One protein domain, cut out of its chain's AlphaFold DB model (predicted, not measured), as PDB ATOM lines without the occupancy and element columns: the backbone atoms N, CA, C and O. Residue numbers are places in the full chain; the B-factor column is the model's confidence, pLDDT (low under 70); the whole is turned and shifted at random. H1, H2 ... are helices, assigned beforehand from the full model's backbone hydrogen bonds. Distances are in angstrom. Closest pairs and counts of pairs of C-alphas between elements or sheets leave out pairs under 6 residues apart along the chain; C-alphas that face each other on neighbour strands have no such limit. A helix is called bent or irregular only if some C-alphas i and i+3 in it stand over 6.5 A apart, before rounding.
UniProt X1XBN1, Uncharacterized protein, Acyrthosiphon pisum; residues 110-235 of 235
ATOM      1  N   TYR A 110     151.608 295.718-138.300       83.56
ATOM      2  CA  TYR A 110     152.977 295.702-137.776       83.56
ATOM      3  C   TYR A 110     153.532 294.281-137.569       83.56
ATOM      4  O   TYR A 110     154.742 294.078-137.574       83.56
ATOM      5  N   TRP A 111     152.647 293.294-137.420       85.31
ATOM      6  CA  TRP A 111     152.977 291.895-137.163       85.31
ATOM      7  C   TRP A 111     153.176 291.045-138.420       85.31
ATOM      8  O   TRP A 111     153.636 289.906-138.338       85.31
ATOM      9  N   ILE A 112     152.888 291.589-139.605       87.94
ATOM     10  CA  ILE A 112     153.101 290.885-140.870       87.94
ATOM     11  C   ILE A 112     154.599 290.925-141.207       87.94
ATOM     12  O   ILE A 112     155.103 291.838-141.867       87.94
ATOM     13  N   THR A 113     155.324 289.910-140.742       87.50
ATOM     14  CA  THR A 113     156.782 289.802-140.878       87.50
ATOM     15  C   THR A 113     157.211 288.936-142.065       87.50
ATOM     16  O   THR A 113     156.464 288.100-142.575       87.50
ATOM     17  N   LYS A 114     158.476 289.081-142.491       87.38
ATOM     18  CA  LYS A 114     159.097 288.169-143.472       87.38
ATOM     19  C   LYS A 114     159.116 286.716-142.980       87.38
ATOM     20  O   LYS A 114     158.984 285.805-143.791       87.38
ATOM     21  N   ARG A 115     159.242 286.506-141.661       89.69
ATOM     22  CA  ARG A 115     159.248 285.179-141.023       89.69
ATOM     23  C   ARG A 115     157.926 284.444-141.264       89.69
ATOM     24  O   ARG A 115     157.956 283.281-141.654       89.69
ATOM     25  N   LEU A 116     156.794 285.138-141.110       90.81
ATOM     26  CA  LEU A 116     155.462 284.595-141.407       90.81
ATOM     27  C   LEU A 116     155.339 284.181-142.879       90.81
ATOM     28  O   LEU A 116     154.902 283.076-143.182       90.81
ATOM     29  N   TYR A 117     155.776 285.035-143.806       90.50
ATOM     30  CA  TYR A 117     155.736 284.691-145.228       90.50
ATOM     31  C   TYR A 117     156.640 283.510-145.584       90.50
ATOM     32  O   TYR A 117     156.201 282.643-146.334       90.50
ATOM     33  N   LYS A 118     157.862 283.437-145.035       90.00
ATOM     34  CA  LYS A 118     158.765 282.290-145.244       90.00
ATOM     35  C   LYS A 118     158.092 280.993-144.790       90.00
ATOM     36  O   LYS A 118     158.063 280.034-145.552       90.00
ATOM     37  N   PHE A 119     157.476 280.995-143.606       93.38
ATOM     38  CA  PHE A 119     156.717 279.852-143.093       93.38
ATOM     39  C   PHE A 119     155.571 279.435-144.024       93.38
ATOM     40  O   PHE A 119     155.488 278.273-144.419       93.38
ATOM     41  N   LEU A 120     154.721 280.386-144.424       92.88
ATOM     42  CA  LEU A 120     153.573 280.104-145.288       92.88
ATOM     43  C   LEU A 120     153.997 279.585-146.660       92.88
ATOM     44  O   LEU A 120     153.401 278.642-147.164       92.88
ATOM     45  N   ILE A 121     155.030 280.176-147.263       89.56
ATOM     46  CA  ILE A 121     155.537 279.737-148.566       89.56
ATOM     47  C   ILE A 121     156.037 278.297-148.468       89.56
ATOM     48  O   ILE A 121     155.631 277.493-149.297       89.56
ATOM     49  N   ILE A 122     156.826 277.954-147.443       91.50
ATOM     50  CA  ILE A 122     157.330 276.586-147.235       91.50
ATOM     51  C   ILE A 122     156.171 275.590-147.090       91.50
ATOM     52  O   ILE A 122     156.184 274.546-147.735       91.50
ATOM     53  N   LYS A 123     155.143 275.918-146.297       91.88
ATOM     54  CA  LYS A 123     153.965 275.050-146.112       91.88
ATOM     55  C   LYS A 123     153.120 274.903-147.379       91.88
ATOM     56  O   LYS A 123     152.603 273.827-147.651       91.88
ATOM     57  N   LEU A 124     152.997 275.964-148.175       88.94
ATOM     58  CA  LEU A 124     152.192 275.983-149.400       88.94
ATOM     59  C   LEU A 124     152.954 275.478-150.633       88.94
ATOM     60  O   LEU A 124     152.338 275.221-151.668       88.94
ATOM     61  N   GLN A 125     154.281 275.383-150.588       87.00
ATOM     62  CA  GLN A 125     155.119 274.979-151.721       87.00
ATOM     63  C   GLN A 125     154.785 273.589-152.279       87.00
ATOM     64  O   GLN A 125     154.666 273.489-153.502       87.00
ATOM     65  N   PRO A 126     154.547 272.547-151.458       87.75
ATOM     66  CA  PRO A 126     154.208 271.215-151.960       87.75
ATOM     67  C   PRO A 126     152.931 271.192-152.809       87.75
ATOM     68  O   PRO A 126     152.862 270.470-153.798       87.75
ATOM     69  N   ASN A 127     151.947 272.024-152.457       83.19
ATOM     70  CA  ASN A 127     150.630 272.018-153.095       83.19
ATOM     71  C   ASN A 127     150.511 273.020-154.251       83.19
ATOM     72  O   ASN A 127     149.747 272.796-155.186       83.19
ATOM     73  N   TYR A 128     151.254 274.132-154.201       81.38
ATOM     74  CA  TYR A 128     151.057 275.262-155.120       81.38
ATOM     75  C   TYR A 128     152.316 275.706-155.877       81.38
ATOM     76  O   TYR A 128     152.211 276.535-156.785       81.38
ATOM     77  N   ASN A 129     153.489 275.157-155.548       85.75
ATOM     78  CA  ASN A 129     154.769 275.396-156.216       85.75
ATOM     79  C   ASN A 129     155.045 276.895-156.500       85.75
ATOM     80  O   ASN A 129     155.205 277.697-155.580       85.75
ATOM     81  N   ILE A 130     155.048 277.315-157.771       81.62
ATOM     82  CA  ILE A 130     155.325 278.703-158.181       81.62
ATOM     83  C   ILE A 130     154.257 279.709-157.719       81.62
ATOM     84  O   ILE A 130     154.502 280.917-157.678       81.62
ATOM     85  N   TYR A 131     153.061 279.231-157.366       82.94
ATOM     86  CA  TYR A 131     151.953 280.069-156.914       82.94
ATOM     87  C   TYR A 131     151.925 280.260-155.395       82.94
ATOM     88  O   TYR A 131     151.147 281.084-154.914       82.94
ATOM     89  N   SER A 132     152.776 279.574-154.630       84.56
ATOM     90  CA  SER A 132     152.753 279.603-153.160       84.56
ATOM     91  C   SER A 132     152.917 281.005-152.585       84.56
ATOM     92  O   SER A 132     152.263 281.342-151.606       84.56
ATOM     93  N   VAL A 133     153.685 281.875-153.246       85.00
ATOM     94  CA  VAL A 133     153.801 283.296-152.873       85.00
ATOM     95  C   VAL A 133     152.453 284.018-152.976       85.00
ATOM     96  O   VAL A 133     152.037 284.702-152.044       85.00
ATOM     97  N   LYS A 134     151.732 283.826-154.087       85.50
ATOM     98  CA  LYS A 134     150.412 284.435-154.320       85.50
ATOM     99  C   LYS A 134     149.387 283.929-153.303       85.50
ATOM    100  O   LYS A 134     148.559 284.700-152.823       85.50
ATOM    101  N   TYR A 135     149.445 282.643-152.970       84.56
ATOM    102  CA  TYR A 135     148.561 282.040-151.977       84.56
ATOM    103  C   TYR A 135     148.884 282.491-150.552       84.56
ATOM    104  O   TYR A 135     147.962 282.829-149.814       84.56
ATOM    105  N   ALA A 136     150.164 282.616-150.200       88.19
ATOM    106  CA  ALA A 136     150.587 283.185-148.926       88.19
ATOM    107  C   ALA A 136     150.086 284.630-148.769       88.19
ATOM    108  O   ALA A 136     149.560 284.992-147.722       88.19
ATOM    109  N   GLU A 137     150.165 285.456-149.817       86.69
ATOM    110  CA  GLU A 137     149.608 286.816-149.792       86.69
ATOM    111  C   GLU A 137     148.096 286.840-149.573       86.69
ATOM    112  O   GLU A 137     147.603 287.641-148.776       86.69
ATOM    113  N   LYS A 138     147.350 285.979-150.273       86.75
ATOM    114  CA  LYS A 138     145.900 285.872-150.081       86.75
ATOM    115  C   LYS A 138     145.570 285.422-148.656       86.75
ATOM    116  O   LYS A 138     144.721 286.039-148.020       86.75
ATOM    117  N   PHE A 139     146.277 284.418-148.140       90.56
ATOM    118  CA  PHE A 139     146.080 283.921-146.781       90.56
ATOM    119  C   PHE A 139     146.375 284.995-145.727       90.56
ATOM    120  O   PHE A 139     145.576 285.190-144.820       90.56
ATOM    121  N   VAL A 140     147.457 285.766-145.870       90.25
ATOM    122  CA  VAL A 140     147.772 286.865-144.939       90.25
ATOM    123  C   VAL A 140     146.680 287.939-144.939       90.25
ATOM    124  O   VAL A 140     146.326 288.446-143.877       90.25
ATOM    125  N   LYS A 141     146.101 288.270-146.103       87.94
ATOM    126  CA  LYS A 141     144.966 289.209-146.181       87.94
ATOM    127  C   LYS A 141     143.741 288.679-145.438       87.94
ATOM    128  O   LYS A 141     143.116 289.429-144.693       87.94
ATOM    129  N   TYR A 142     143.431 287.400-145.630       88.44
ATOM    130  CA  TYR A 142     142.345 286.727-144.927       88.44
ATOM    131  C   TYR A 142     142.568 286.722-143.416       88.44
ATOM    132  O   TYR A 142     141.712 287.179-142.667       88.44
ATOM    133  N   LEU A 143     143.757 286.313-142.978       90.69
ATOM    134  CA  LEU A 143     144.144 286.272-141.575       90.69
ATOM    135  C   LEU A 143     144.005 287.647-140.911       90.69
ATOM    136  O   LEU A 143     143.385 287.759-139.859       90.69
ATOM    137  N   ALA A 144     144.496 288.708-141.553       88.31
ATOM    138  CA  ALA A 144     144.350 290.077-141.062       88.31
ATOM    139  C   ALA A 144     142.877 290.507-140.924       88.31
ATOM    140  O   ALA A 144     142.494 291.161-139.950       88.31
ATOM    141  N   GLN A 145     142.023 290.132-141.880       86.06
ATOM    142  CA  GLN A 145     140.590 290.417-141.816       86.06
ATOM    143  C   GLN A 145     139.900 289.642-140.684       86.06
ATOM    144  O   GLN A 145     139.168 290.255-139.902       86.06
ATOM    145  N   SER A 146     140.170 288.342-140.560       85.62
ATOM    146  CA  SER A 146     139.612 287.488-139.509       85.62
ATOM    147  C   SER A 146     140.026 287.979-138.122       85.62
ATOM    148  O   SER A 146     139.175 288.188-137.260       85.62
ATOM    149  N   LEU A 147     141.310 288.286-137.919       86.12
ATOM    150  CA  LEU A 147     141.827 288.812-136.651       86.12
ATOM    151  C   LEU A 147     141.198 290.160-136.268       86.12
ATOM    152  O   LEU A 147     140.878 290.396-135.102       86.12
ATOM    153  N   LYS A 148     140.950 291.044-137.243       84.62
ATOM    154  CA  LYS A 148     140.216 292.299-137.009       84.62
ATOM    155  C   LYS A 148     138.763 292.075-136.605       84.62
ATOM    156  O   LYS A 148     138.239 292.865-135.822       84.62
ATOM    157  N   GLN A 149     138.093 291.076-137.172       82.56
ATOM    158  CA  GLN A 149     136.714 290.745-136.808       82.56
ATOM    159  C   GLN A 149     136.646 290.149-135.401       82.56
ATOM    160  O   GLN A 149     135.819 290.589-134.607       82.56
ATOM    161  N   ILE A 150     137.584 289.258-135.078       78.69
ATOM    162  CA  ILE A 150     137.775 288.667-133.750       78.69
ATOM    163  C   ILE A 150     137.998 289.747-132.683       78.69
ATOM    164  O   ILE A 150     137.341 289.728-131.649       78.69
ATOM    165  N   LEU A 151     138.860 290.741-132.932       77.69
ATOM    166  CA  LEU A 151     139.109 291.807-131.952       77.69
ATOM    167  C   LEU A 151     137.879 292.657-131.634       77.69
ATOM    168  O   LEU A 151     137.779 293.159-130.517       77.69
ATOM    169  N   LYS A 152     136.987 292.855-132.608       78.44
ATOM    170  CA  LYS A 152     135.819 293.733-132.469       78.44
ATOM    171  C   LYS A 152     134.689 293.110-131.639       78.44
ATOM    172  O   LYS A 152     133.695 293.800-131.443       78.44
ATOM    173  N   ASP A 153     134.818 291.850-131.205       68.06
ATOM    174  CA  ASP A 153     133.834 291.091-130.409       68.06
ATOM    175  C   ASP A 153     132.404 291.111-130.996       68.06
ATOM    176  O   ASP A 153     131.414 290.932-130.296       68.06
ATOM    177  N   LYS A 154     132.273 291.335-132.313       63.34
ATOM    178  CA  LYS A 154     130.969 291.433-132.996       63.34
ATOM    179  C   LYS A 154     130.399 290.081-133.419       63.34
ATOM    180  O   LYS A 154     129.318 290.049-133.999       63.34
ATOM    181  N   VAL A 155     131.144 288.996-133.224       68.00
ATOM    182  CA  VAL A 155     130.827 287.699-133.827       68.00
ATOM    183  C   VAL A 155     131.134 286.551-132.879       68.00
ATOM    184  O   VAL A 155     131.908 286.710-131.938       68.00
ATOM    185  N   ASN A 156     130.520 285.393-133.138       80.94
ATOM    186  CA  ASN A 156     130.774 284.165-132.397       80.94
ATOM    187  C   ASN A 156     132.259 283.776-132.519       80.94
ATOM    188  O   ASN A 156     132.710 283.293-133.560       80.94
ATOM    189  N   LEU A 157     133.019 284.033-131.450       81.69
ATOM    190  CA  LEU A 157     134.470 283.874-131.418       81.69
ATOM    191  C   LEU A 157     134.901 282.417-131.621       81.69
ATOM    192  O   LEU A 157     135.898 282.169-132.300       81.69
ATOM    193  N   GLN A 158     134.134 281.470-131.071       85.50
ATOM    194  CA  GLN A 158     134.379 280.038-131.240       85.50
ATOM    195  C   GLN A 158     134.307 279.672-132.723       85.50
ATOM    196  O   GLN A 158     135.284 279.190-133.289       85.50
ATOM    197  N   LEU A 159     133.193 280.021-133.374       84.94
ATOM    198  CA  LEU A 159     132.963 279.711-134.782       84.94
ATOM    199  C   LEU A 159     134.045 280.307-135.690       84.94
ATOM    200  O   LEU A 159     134.547 279.633-136.583       84.94
ATOM    201  N   TYR A 160     134.450 281.555-135.453       85.00
ATOM    202  CA  TYR A 160     135.509 282.201-136.235       85.00
ATOM    203  C   TYR A 160     136.876 281.542-136.060       85.00
ATOM    204  O   TYR A 160     137.647 281.442-137.017       85.00
ATOM    205  N   THR A 161     137.173 281.098-134.842       88.25
ATOM    206  CA  THR A 161     138.413 280.384-134.535       88.25
ATOM    207  C   THR A 161     138.420 279.017-135.214       88.25
ATOM    208  O   THR A 161     139.412 278.647-135.847       88.25
ATOM    209  N   ASP A 162     137.296 278.306-135.169       89.44
ATOM    210  CA  ASP A 162     137.140 276.995-135.793       89.44
ATOM    211  C   ASP A 162     137.141 277.090-137.328       89.44
ATOM    212  O   ASP A 162     137.817 276.303-137.991       89.44
ATOM    213  N   MET A 163     136.518 278.117-137.916       88.75
ATOM    214  CA  MET A 163     136.620 278.402-139.354       88.75
ATOM    215  C   MET A 163     138.063 278.703-139.772       88.75
ATOM    216  O   MET A 163     138.537 278.184-140.784       88.75
ATOM    217  N   LEU A 164     138.791 279.514-138.997       91.12
ATOM    218  CA  LEU A 164     140.195 279.809-139.279       91.12
ATOM    219  C   LEU A 164     141.047 278.531-139.237       91.12
ATOM    220  O   LEU A 164     141.824 278.295-140.164       91.12
ATOM    221  N   ARG A 165     140.862 277.684-138.217       92.12
ATOM    222  CA  ARG A 165     141.504 276.364-138.119       92.12
ATOM    223  C   ARG A 165     141.183 275.488-139.325       92.12
ATOM    224  O   ARG A 165     142.098 274.944-139.938       92.12
ATOM    225  N   TYR A 166     139.908 275.394-139.696       91.94
ATOM    226  CA  TYR A 166     139.463 274.624-140.854       91.94
ATOM    227  C   TYR A 166     140.161 275.083-142.138       91.94
ATOM    228  O   TYR A 166     140.748 274.268-142.851       91.94
ATOM    229  N   HIS A 167     140.177 276.391-142.411       90.25
ATOM    230  CA  HIS A 167     140.859 276.923-143.587       90.25
ATOM    231  C   HIS A 167     142.364 276.640-143.542       90.25
ATOM    232  O   HIS A 167     142.916 276.149-144.523       90.25
ATOM    233  N   MET A 168     143.036 276.878-142.415       92.69
ATOM    234  CA  MET A 168     144.470 276.596-142.286       92.69
ATOM    235  C   MET A 168     144.804 275.121-142.533       92.69
ATOM    236  O   MET A 168     145.782 274.826-143.225       92.69
ATOM    237  N   ALA A 169     143.983 274.207-142.019       92.12
ATOM    238  CA  ALA A 169     144.156 272.776-142.224       92.12
ATOM    239  C   ALA A 169     143.869 272.364-143.679       92.12
ATOM    240  O   ALA A 169     144.637 271.602-144.260       92.12
ATOM    241  N   ARG A 170     142.851 272.950-144.329       89.88
ATOM    242  CA  ARG A 170     142.533 272.693-145.747       89.88
ATOM    243  C   ARG A 170     143.710 273.049-146.659       89.88
ATOM    244  O   ARG A 170     143.979 272.355-147.639       89.88
ATOM    245  N   TYR A 171     144.452 274.103-146.321       86.38
ATOM    246  CA  TYR A 171     145.655 274.516-147.052       86.38
ATOM    247  C   TYR A 171     146.945 273.850-146.577       86.38
ATOM    248  O   TYR A 171     148.018 274.231-147.045       86.38
ATOM    249  N   HIS A 172     146.855 272.850-145.697       89.06
ATOM    250  CA  HIS A 172     147.998 272.113-145.152       89.06
ATOM    251  C   HIS A 172     149.019 273.021-144.441       89.06
ATOM    252  O   HIS A 172     150.213 272.722-144.379       89.06
ATOM    253  N   ILE A 173     148.558 274.155-143.902       92.56
ATOM    254  CA  ILE A 173     149.391 275.069-143.110       92.56
ATOM    255  C   ILE A 173     149.614 274.472-141.716       92.56
ATOM    256  O   ILE A 173     150.736 274.493-141.208       92.56
ATOM    257  N   ILE A 174     148.550 273.905-141.147       94.88
ATOM    258  CA  ILE A 174     148.527 273.188-139.866       94.88
ATOM    259  C   ILE A 174     147.982 271.778-140.091       94.88
ATOM    260  O   ILE A 174     147.219 271.561-141.036       94.88
ATOM    261  N   LYS A 175     148.344 270.837-139.220       92.56
ATOM    262  CA  LYS A 175     147.761 269.493-139.206       92.56
ATOM    263  C   LYS A 175     146.696 269.346-138.121       92.56
ATOM    264  O   LYS A 175     145.610 268.835-138.389       92.56
ATOM    265  N   ASP A 176     147.008 269.803-136.919       93.62
ATOM    266  CA  ASP A 176     146.214 269.613-135.709       93.62
ATOM    267  C   ASP A 176     146.018 270.940-134.947       93.62
ATOM    268  O   ASP A 176     146.424 272.023-135.389       93.62
ATOM    269  N   THR A 177     145.332 270.877-133.806       91.69
ATOM    270  CA  THR A 177     145.089 272.063-132.965       91.69
ATOM    271  C   THR A 177     146.378 272.534-132.285       91.69
ATOM    272  O   THR A 177     146.546 273.726-132.025       91.69
ATOM    273  N   PHE A 178     147.317 271.625-132.023       90.94
ATOM    274  CA  PHE A 178     148.619 271.968-131.466       90.94
ATOM    275  C   PHE A 178     149.444 272.841-132.426       90.94
ATOM    276  O   PHE A 178     149.912 273.912-132.029       90.94
ATOM    277  N   ASP A 179     149.533 272.461-133.703       93.06
ATOM    278  CA  ASP A 179     150.158 273.247-134.769       93.06
ATOM    279  C   ASP A 179     149.525 274.637-134.893       93.06
ATOM    280  O   ASP A 179     150.221 275.629-135.120       93.06
ATOM    281  N   TYR A 180     148.201 274.729-134.729       93.38
ATOM    282  CA  TYR A 180     147.490 276.004-134.729       93.38
ATOM    283  C   TYR A 180     147.945 276.919-133.590       93.38
ATOM    284  O   TYR A 180     148.259 278.086-133.824       93.38
ATOM    285  N   ILE A 181     148.028 276.396-132.366       90.94
ATOM    286  CA  ILE A 181     148.487 277.167-131.204       90.94
ATOM    287  C   ILE A 181     149.951 277.584-131.382       90.94
ATOM    288  O   ILE A 181     150.284 278.742-131.124       90.94
ATOM    289  N   GLY A 182     150.802 276.683-131.884       91.88
ATOM    290  CA  GLY A 182     152.192 276.988-132.223       91.88
ATOM    291  C   GLY A 182     152.295 278.124-133.242       91.88
ATOM    292  O   GLY A 182     153.009 279.100-133.016       91.88
ATOM    293  N   PHE A 183     151.496 278.068-134.312       94.25
ATOM    294  CA  PHE A 183     151.418 279.137-135.306       94.25
ATOM    295  C   PHE A 183     151.005 280.479-134.688       94.25
ATOM    296  O   PHE A 183     151.617 281.510-134.979       94.25
ATOM    297  N   LEU A 184     149.981 280.490-133.831       91.56
ATOM    298  CA  LEU A 184     149.558 281.720-133.165       91.56
ATOM    299  C   LEU A 184     150.670 282.271-132.260       91.56
ATOM    300  O   LEU A 184     150.936 283.467-132.295       91.56
ATOM    301  N   CYS A 185     151.342 281.413-131.493       90.31
ATOM    302  CA  CYS A 185     152.423 281.813-130.593       90.31
ATOM    303  C   CYS A 185     153.628 282.407-131.346       90.31
ATOM    304  O   CYS A 185     154.235 283.372-130.884       90.31
ATOM    305  N   ASP A 186     153.977 281.845-132.504       91.44
ATOM    306  CA  ASP A 186     155.172 282.237-133.256       91.44
ATOM    307  C   ASP A 186     154.992 283.489-134.120       91.44
ATOM    308  O   ASP A 186     155.963 284.212-134.377       91.44
ATOM    309  N   TYR A 187     153.779 283.720-134.633       91.50
ATOM    310  CA  TYR A 187     153.556 284.690-135.710       91.50
ATOM    311  C   TYR A 187     152.518 285.764-135.407       91.50
ATOM    312  O   TYR A 187     152.493 286.781-136.106       91.50
ATOM    313  N   ILE A 188     151.658 285.558-134.410       90.38
ATOM    314  CA  ILE A 188     150.553 286.465-134.106       90.38
ATOM    315  C   ILE A 188     150.867 287.263-132.835       90.38
ATOM    316  O   ILE A 188     151.374 286.702-131.864       90.38
ATOM    317  N   PRO A 189     150.567 288.576-132.790       88.62
ATOM    318  CA  PRO A 189     150.798 289.363-131.591       88.62
ATOM    319  C   PRO A 189     149.985 288.867-130.412       88.62
ATOM    320  O   PRO A 189     148.844 288.412-130.547       88.62
ATOM    321  N   MET A 190     150.556 289.090-129.235       84.50
ATOM    322  CA  MET A 190     149.986 288.638-127.979       84.50
ATOM    323  C   MET A 190     148.538 289.109-127.781       84.50
ATOM    324  O   MET A 190     147.704 288.355-127.301       84.50
ATOM    325  N   GLU A 191     148.216 290.332-128.200       83.31
ATOM    326  CA  GLU A 191     146.873 290.923-128.096       83.31
ATOM    327  C   GLU A 191     145.779 290.042-128.717       83.31
ATOM    328  O   GLU A 191     144.704 289.886-128.140       83.31
ATOM    329  N   TYR A 192     146.070 289.429-129.865       83.69
ATOM    330  CA  TYR A 192     145.154 288.517-130.544       83.69
ATOM    331  C   TYR A 192     145.226 287.112-129.944       83.69
ATOM    332  O   TYR A 192     144.193 286.482-129.718       83.69
ATOM    333  N   TYR A 193     146.442 286.639-129.651       83.62
ATOM    334  CA  TYR A 193     146.693 285.318-129.074       83.62
ATOM    335  C   TYR A 193     145.877 285.085-127.795       83.62
ATOM    336  O   TYR A 193     145.203 284.064-127.672       83.62
ATOM    337  N   LYS A 194     145.852 286.069-126.884       82.25
ATOM    338  CA  LYS A 194     145.115 285.983-125.610       82.25
ATOM    339  C   LYS A 194     143.613 285.749-125.778       82.25
ATOM    340  O   LYS A 194     142.998 285.166-124.892       82.25
ATOM    341  N   LYS A 195     143.019 286.235-126.874       81.56
ATOM    342  CA  LYS A 195     141.593 286.036-127.171       81.56
ATOM    343  C   LYS A 195     141.321 284.685-127.834       81.56
ATOM    344  O   LYS A 195     140.263 284.107-127.617       81.56
ATOM    345  N   LEU A 196     142.257 284.213-128.655       81.25
ATOM    346  CA  LEU A 196     142.087 283.023-129.490       81.25
ATOM    347  C   LEU A 196     142.410 281.712-128.782       81.25
ATOM    348  O   LEU A 196     141.855 280.679-129.146       81.25
ATOM    349  N   VAL A 197     143.320 281.733-127.807       80.00
ATOM    350  CA  VAL A 197     143.785 280.516-127.142       80.00
ATOM    351  C   VAL A 197     143.051 280.312-125.809       80.00
ATOM    352  O   VAL A 197     143.150 281.166-124.920       80.00
ATOM    353  N   PRO A 198     142.337 279.182-125.642       72.62
ATOM    354  CA  PRO A 198     141.684 278.823-124.390       72.62
ATOM    355  C   PRO A 198     142.675 278.756-123.230       72.62
ATOM    356  O   PRO A 198     143.788 278.254-123.379       72.62
ATOM    357  N   GLY A 199     142.260 279.231-122.057       65.88
ATOM    358  CA  GLY A 199     143.032 279.081-120.822       65.88
ATOM    359  C   GLY A 199     144.170 280.086-120.632       65.88
ATOM    360  O   GLY A 199     144.753 280.111-119.552       65.88
ATOM    361  N   TRP A 200     144.454 280.963-121.606       62.94
ATOM    362  CA  TRP A 200     145.393 282.067-121.374       62.94
ATOM    363  C   TRP A 200     144.844 283.072-120.349       62.94
ATOM    364  O   TRP A 200     145.570 283.536-119.473       62.94
ATOM    365  N   ASN A 201     143.546 283.369-120.427       58.09
ATOM    366  CA  ASN A 201     142.823 284.065-119.374       58.09
ATOM    367  C   ASN A 201     141.645 283.179-118.949       58.09
ATOM    368  O   ASN A 201     140.666 283.068-119.689       58.09
ATOM    369  N   LEU A 202     141.742 282.567-117.766       51.19
ATOM    370  CA  LEU A 202     140.760 281.623-117.209       51.19
ATOM    371  C   LEU A 202     139.312 282.166-117.187       51.19
ATOM    372  O   LEU A 202     138.364 281.388-117.185       51.19
ATOM    373  N   GLU A 203     139.149 283.491-117.209       51.66
ATOM    374  CA  GLU A 203     137.860 284.188-117.123       51.66
ATOM    375  C   GLU A 203     137.396 284.826-118.450       51.66
ATOM    376  O   GLU A 203     136.253 285.260-118.549       51.66
ATOM    377  N   THR A 204     138.252 284.906-119.482       53.06
ATOM    378  CA  THR A 204     137.962 285.676-120.717       53.06
ATOM    379  C   THR A 204     138.079 284.898-122.022       53.06
ATOM    380  O   THR A 204     137.625 285.402-123.051       53.06
ATOM    381  N   SER A 205     138.655 283.690-122.043       56.12
ATOM    382  CA  SER A 205     138.684 282.909-123.282       56.12
ATOM    383  C   SER A 205     137.300 282.312-123.558       56.12
ATOM    384  O   SER A 205     136.937 281.278-122.998       56.12
ATOM    385  N   ALA A 206     136.520 282.962-124.426       63.88
ATOM    386  CA  ALA A 206     135.246 282.413-124.895       63.88
ATOM    387  C   ALA A 206     135.444 281.168-125.782       63.88
ATOM    388  O   ALA A 206     134.517 280.375-125.934       63.88
ATOM    389  N   VAL A 207     136.652 280.988-126.330       75.44
ATOM    390  CA  VAL A 207     137.029 279.797-127.092       75.44
ATOM    391  C   VAL A 207     137.340 278.644-126.142       75.44
ATOM    392  O   VAL A 207     138.072 278.817-125.166       75.44
ATOM    393  N   LYS A 208     136.824 277.455-126.452       82.06
ATOM    394  CA  LYS A 208     137.130 276.200-125.765       82.06
ATOM    395  C   LYS A 208     137.659 275.194-126.783       82.06
ATOM    396  O   LYS A 208     137.031 274.958-127.811       82.06
ATOM    397  N   PHE A 209     138.813 274.605-126.487       83.38
ATOM    398  CA  PHE A 209     139.346 273.466-127.232       83.38
ATOM    399  C   PHE A 209     139.204 272.215-126.380       83.38
ATOM    400  O   PHE A 209     139.416 272.267-125.169       83.38
ATOM    401  N   ASP A 210     138.845 271.106-127.018       83.19
ATOM    402  CA  ASP A 210     138.797 269.803-126.368       83.19
ATOM    403  C   ASP A 210     140.233 269.295-126.140       83.19
ATOM    404  O   ASP A 210     140.941 269.055-127.124       83.19
ATOM    405  N   PRO A 211     140.682 269.115-124.880       81.81
ATOM    406  CA  PRO A 211     142.024 268.631-124.558       81.81
ATOM    407  C   PRO A 211     142.376 267.296-125.222       81.81
ATOM    408  O   PRO A 211     143.542 267.053-125.527       81.81
ATOM    409  N   GLN A 212     141.385 266.438-125.475       85.94
ATOM    410  CA  GLN A 212     141.607 265.117-126.067       85.94
ATOM    411  C   GLN A 212     141.883 265.187-127.574       85.94
ATOM    412  O   GLN A 212     142.460 264.261-128.140       85.94
ATOM    413  N   LYS A 213     141.535 266.306-128.219       87.06
ATOM    414  CA  LYS A 213     141.615 266.491-129.674       87.06
ATOM    415  C   LYS A 213     142.763 267.397-130.121       87.06
ATOM    416  O   LYS A 213     142.804 267.830-131.270       87.06
ATOM    417  N   TYR A 214     143.728 267.686-129.245       86.88
ATOM    418  CA  TYR A 214     144.836 268.590-129.583       86.88
ATOM    419  C   TYR A 214     145.721 268.068-130.719       86.88
ATOM    420  O   TYR A 214     146.153 268.858-131.557       86.88
ATOM    421  N   TYR A 215     145.941 266.752-130.745       90.00
ATOM    422  CA  TYR A 215     146.809 266.057-131.702       90.00
ATOM    423  C   TYR A 215     146.037 265.299-132.787       90.00
ATOM    424  O   TYR A 215     146.634 264.619-133.623       90.00
ATOM    425  N   VAL A 216     144.704 265.378-132.762       90.94
ATOM    426  CA  VAL A 216     143.865 264.757-133.785       90.94
ATOM    427  C   VAL A 216     143.938 265.628-135.042       90.94
ATOM    428  O   VAL A 216     143.729 266.844-134.945       90.94
ATOM    429  N   PRO A 217     144.252 265.060-136.221       92.94
ATOM    430  CA  PRO A 217     144.267 265.828-137.455       92.94
ATOM    431  C   PRO A 217     142.891 266.434-137.733       92.94
ATOM    432  O   PRO A 217     141.883 265.736-137.771       92.94
ATOM    433  N   LEU A 218     142.847 267.744-137.978       90.62
ATOM    434  CA  LEU A 218     141.584 268.481-138.126       90.62
ATOM    435  C   LEU A 218     140.746 268.012-139.322       90.62
ATOM    436  O   LEU A 218     139.530 268.155-139.319       90.62
ATOM    437  N   MET A 219     141.406 267.478-140.349       90.75
ATOM    438  CA  MET A 219     140.757 266.934-141.545       90.75
ATOM    439  C   MET A 219     140.262 265.490-141.357       90.75
ATOM    440  O   MET A 219     139.616 264.961-142.255       90.75
ATOM    441  N   GLU A 220     140.563 264.859-140.220       90.75
ATOM    442  CA  GLU A 220     140.116 263.505-139.858       90.75
ATOM    443  C   GLU A 220     139.051 263.527-138.742       90.75
ATOM    444  O   GLU A 220     138.394 262.521-138.497       90.75
ATOM    445  N   ASP A 221     138.850 264.671-138.076       91.00
ATOM    446  CA  ASP A 221     137.834 264.850-137.033       91.00
ATOM    447  C   ASP A 221     136.452 265.120-137.652       91.00
ATOM    448  O   ASP A 221     136.093 266.258-137.970       91.00
ATOM    449  N   GLU A 222     135.669 264.056-137.838       89.69
ATOM    450  CA  GLU A 222     134.331 264.116-138.441       89.69
ATOM    451  C   GLU A 222     133.379 265.052-137.686       89.69
ATOM    452  O   GLU A 222     132.603 265.775-138.310       89.69
ATOM    453  N   GLU A 223     133.445 265.081-136.352       89.81
ATOM    454  CA  GLU A 223     132.585 265.940-135.532       89.81
ATOM    455  C   GLU A 223     132.882 267.419-135.790       89.81
ATOM    456  O   GLU A 223     131.967 268.221-135.994       89.81
ATOM    457  N   PHE A 224     134.170 267.772-135.843       88.81
ATOM    458  CA  PHE A 224     134.614 269.123-136.169       88.81
ATOM    459  C   PHE A 224     134.197 269.526-137.586       88.81
ATOM    460  O   PHE A 224     133.678 270.625-137.792       88.81
ATOM    461  N   LEU A 225     134.387 268.644-138.570       89.44
ATOM    462  CA  LEU A 225     134.017 268.929-139.955       89.44
ATOM    463  C   LEU A 225     132.504 269.090-140.119       89.44
ATOM    464  O   LEU A 225     132.074 270.038-140.772       89.44
ATOM    465  N   ASN A 226     131.699 268.228-139.498       89.56
ATOM    466  CA  ASN A 226     130.240 268.329-139.544       89.56
ATOM    467  C   ASN A 226     129.754 269.652-138.940       89.56
ATOM    468  O   ASN A 226     128.958 270.344-139.574       89.56
ATOM    469  N   TYR A 227     130.303 270.048-137.785       88.69
ATOM    470  CA  TYR A 227     130.007 271.335-137.152       88.69
ATOM    471  C   TYR A 227     130.302 272.520-138.084       88.69
ATOM    472  O   TYR A 227     129.467 273.411-138.251       88.69
ATOM    473  N   ILE A 228     131.464 272.527-138.742       87.62
ATOM    474  CA  ILE A 228     131.825 273.584-139.698       87.62
ATOM    475  C   ILE A 228     130.896 273.579-140.916       87.62
ATOM    476  O   ILE A 228     130.453 274.640-141.357       87.62
ATOM    477  N   MET A 229     130.599 272.404-141.472       86.06
ATOM    478  CA  MET A 229     129.786 272.277-142.681       86.06
ATOM    479  C   MET A 229     128.331 272.692-142.459       86.06
ATOM    480  O   MET A 229     127.744 273.295-143.352       86.06
ATOM    481  N   GLU A 230     127.757 272.425-141.287       87.62
ATOM    482  CA  GLU A 230     126.425 272.908-140.901       87.62
ATOM    483  C   GLU A 230     126.353 274.439-140.991       87.62
ATOM    484  O   GLU A 230     125.539 274.984-141.736       87.62
ATOM    485  N   HIS A 231     127.312 275.131-140.374       82.25
ATOM    486  CA  HIS A 231     127.376 276.596-140.382       82.25
ATOM    487  C   HIS A 231     127.691 277.191-141.765       82.25
ATOM    488  O   HIS A 231     127.347 278.340-142.038       82.25
ATOM    489  N   LEU A 232     128.352 276.437-142.647       77.38
ATOM    490  CA  LEU A 232     128.577 276.848-144.037       77.38
ATOM    491  C   LEU A 232     127.335 276.653-144.920       77.38
ATOM    492  O   LEU A 232     127.191 277.375-145.904       77.38
ATOM    493  N   ASN A 233     126.466 275.692-144.594       71.19
ATOM    494  CA  ASN A 233     125.259 275.372-145.364       71.19
ATOM    495  C   ASN A 233     124.046 276.232-144.982       71.19
ATOM    496  O   ASN A 233     123.142 276.399-145.802       71.19
ATOM    497  N   GLU A 234     124.011 276.759-143.758       58.31
ATOM    498  CA  GLU A 234     122.954 277.656-143.270       58.31
ATOM    499  C   GLU A 234     123.050 279.098-143.816       58.31
ATOM    500  O   GLU A 234     122.146 279.903-143.580       58.31
ATOM    501  N   ALA A 235     124.105 279.425-144.575       45.25
ATOM    502  CA  ALA A 235     124.389 280.753-145.141       45.25
ATOM    503  C   ALA A 235     124.167 280.840-146.664       45.25
ATOM    504  O   ALA A 235     123.839 281.955-147.137       45.25
TER     505      ALA A 235
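AT A GLANCE: This is residues 110 to 235 of the 235 residues of an uncharacterized protein of Acyrthosiphon pisum (UniProt X1XBN1). A helical hairpin, H1b beside H2, has H2 near the middle of the domain, with H3 across one side of H2 and H5 across its opposite side. The long helix H1 is sharply bent, and its first arm, H1a, folds back from the far end of H1b. The 126 printed residues include five named helices, H1 to H5 in chain order, and no named strand: the class is all helix. The whole is compact, with a radius of gyration of the C-alphas of 14.4 A and spans of 42 by 33 by 30 A.

IN THESE COORDINATES: H1, residues 114 to 151, was assigned as one helix by its hydrogen bonds but is bent: C-alphas 127 and 130 are 9.6 A apart. Arm H1a, residues 114 to 127, begins at C-alpha (159.097, 288.169, -143.472) and is 20.6 A long; H1b, residues 130 to 151, is 33.5 A. Both arms are irregular, with C-alphas 123 and 126 7.0 A apart and C-alphas 130 and 133 7.2 A apart. H2, residues 157 to 170, is 19.9 A; H3, residues 177 to 187, 15.4 A; H4, residues 190 to 196, 9.8 A. H5, residues 222 to 233, is 16.0 A and ends at C-alpha (125.259, 275.372, -145.364).

HOW THE PARTS SIT: H1a touches H1b, through residues 131 to 137 of H1b alone, at a steep tilt of 57 degrees; their closest C-alphas, Leu 124 and Ser 132, are 5.2 A apart. H1b and H2 form a helical hairpin, opposite ways at a shallow tilt of 8 degrees, with the closest C-alphas, Ile 150 and Leu 157, 6.3 A apart. H3 is close to H2 but not clearly touching, about perpendicular at 85 degrees; the closest C-alphas are Arg 165 and Tyr 180, 6.9 A. H4 and H1b only just touch, with 3 pairs of C-alphas within 8 A, the closest being Leu 147 and Tyr 192, 7.0 A. H5 touches H2 with residues 225 to 228 alone, only just about perpendicular at 72 degrees; C-alphas 163 and 228 are closest, 6.8 A. H3 and H5 are apart. Every O i to N i+4 pair is within hydrogen-bond range in H2, H3 and H5; the figures are 8 of 10 in H1a, 17 of 18 in H1b and 2 of 3 in H4.

THE WHOLE: The C-alphas of Ile 130 and Glu 203, the two farthest apart, are 45.0 A apart. The printed part has no cut, and H4 to H5 is a long link of 25 residues. Confidence is under 70 at residues 153 to 155, 199 to 206 and 234 to 235.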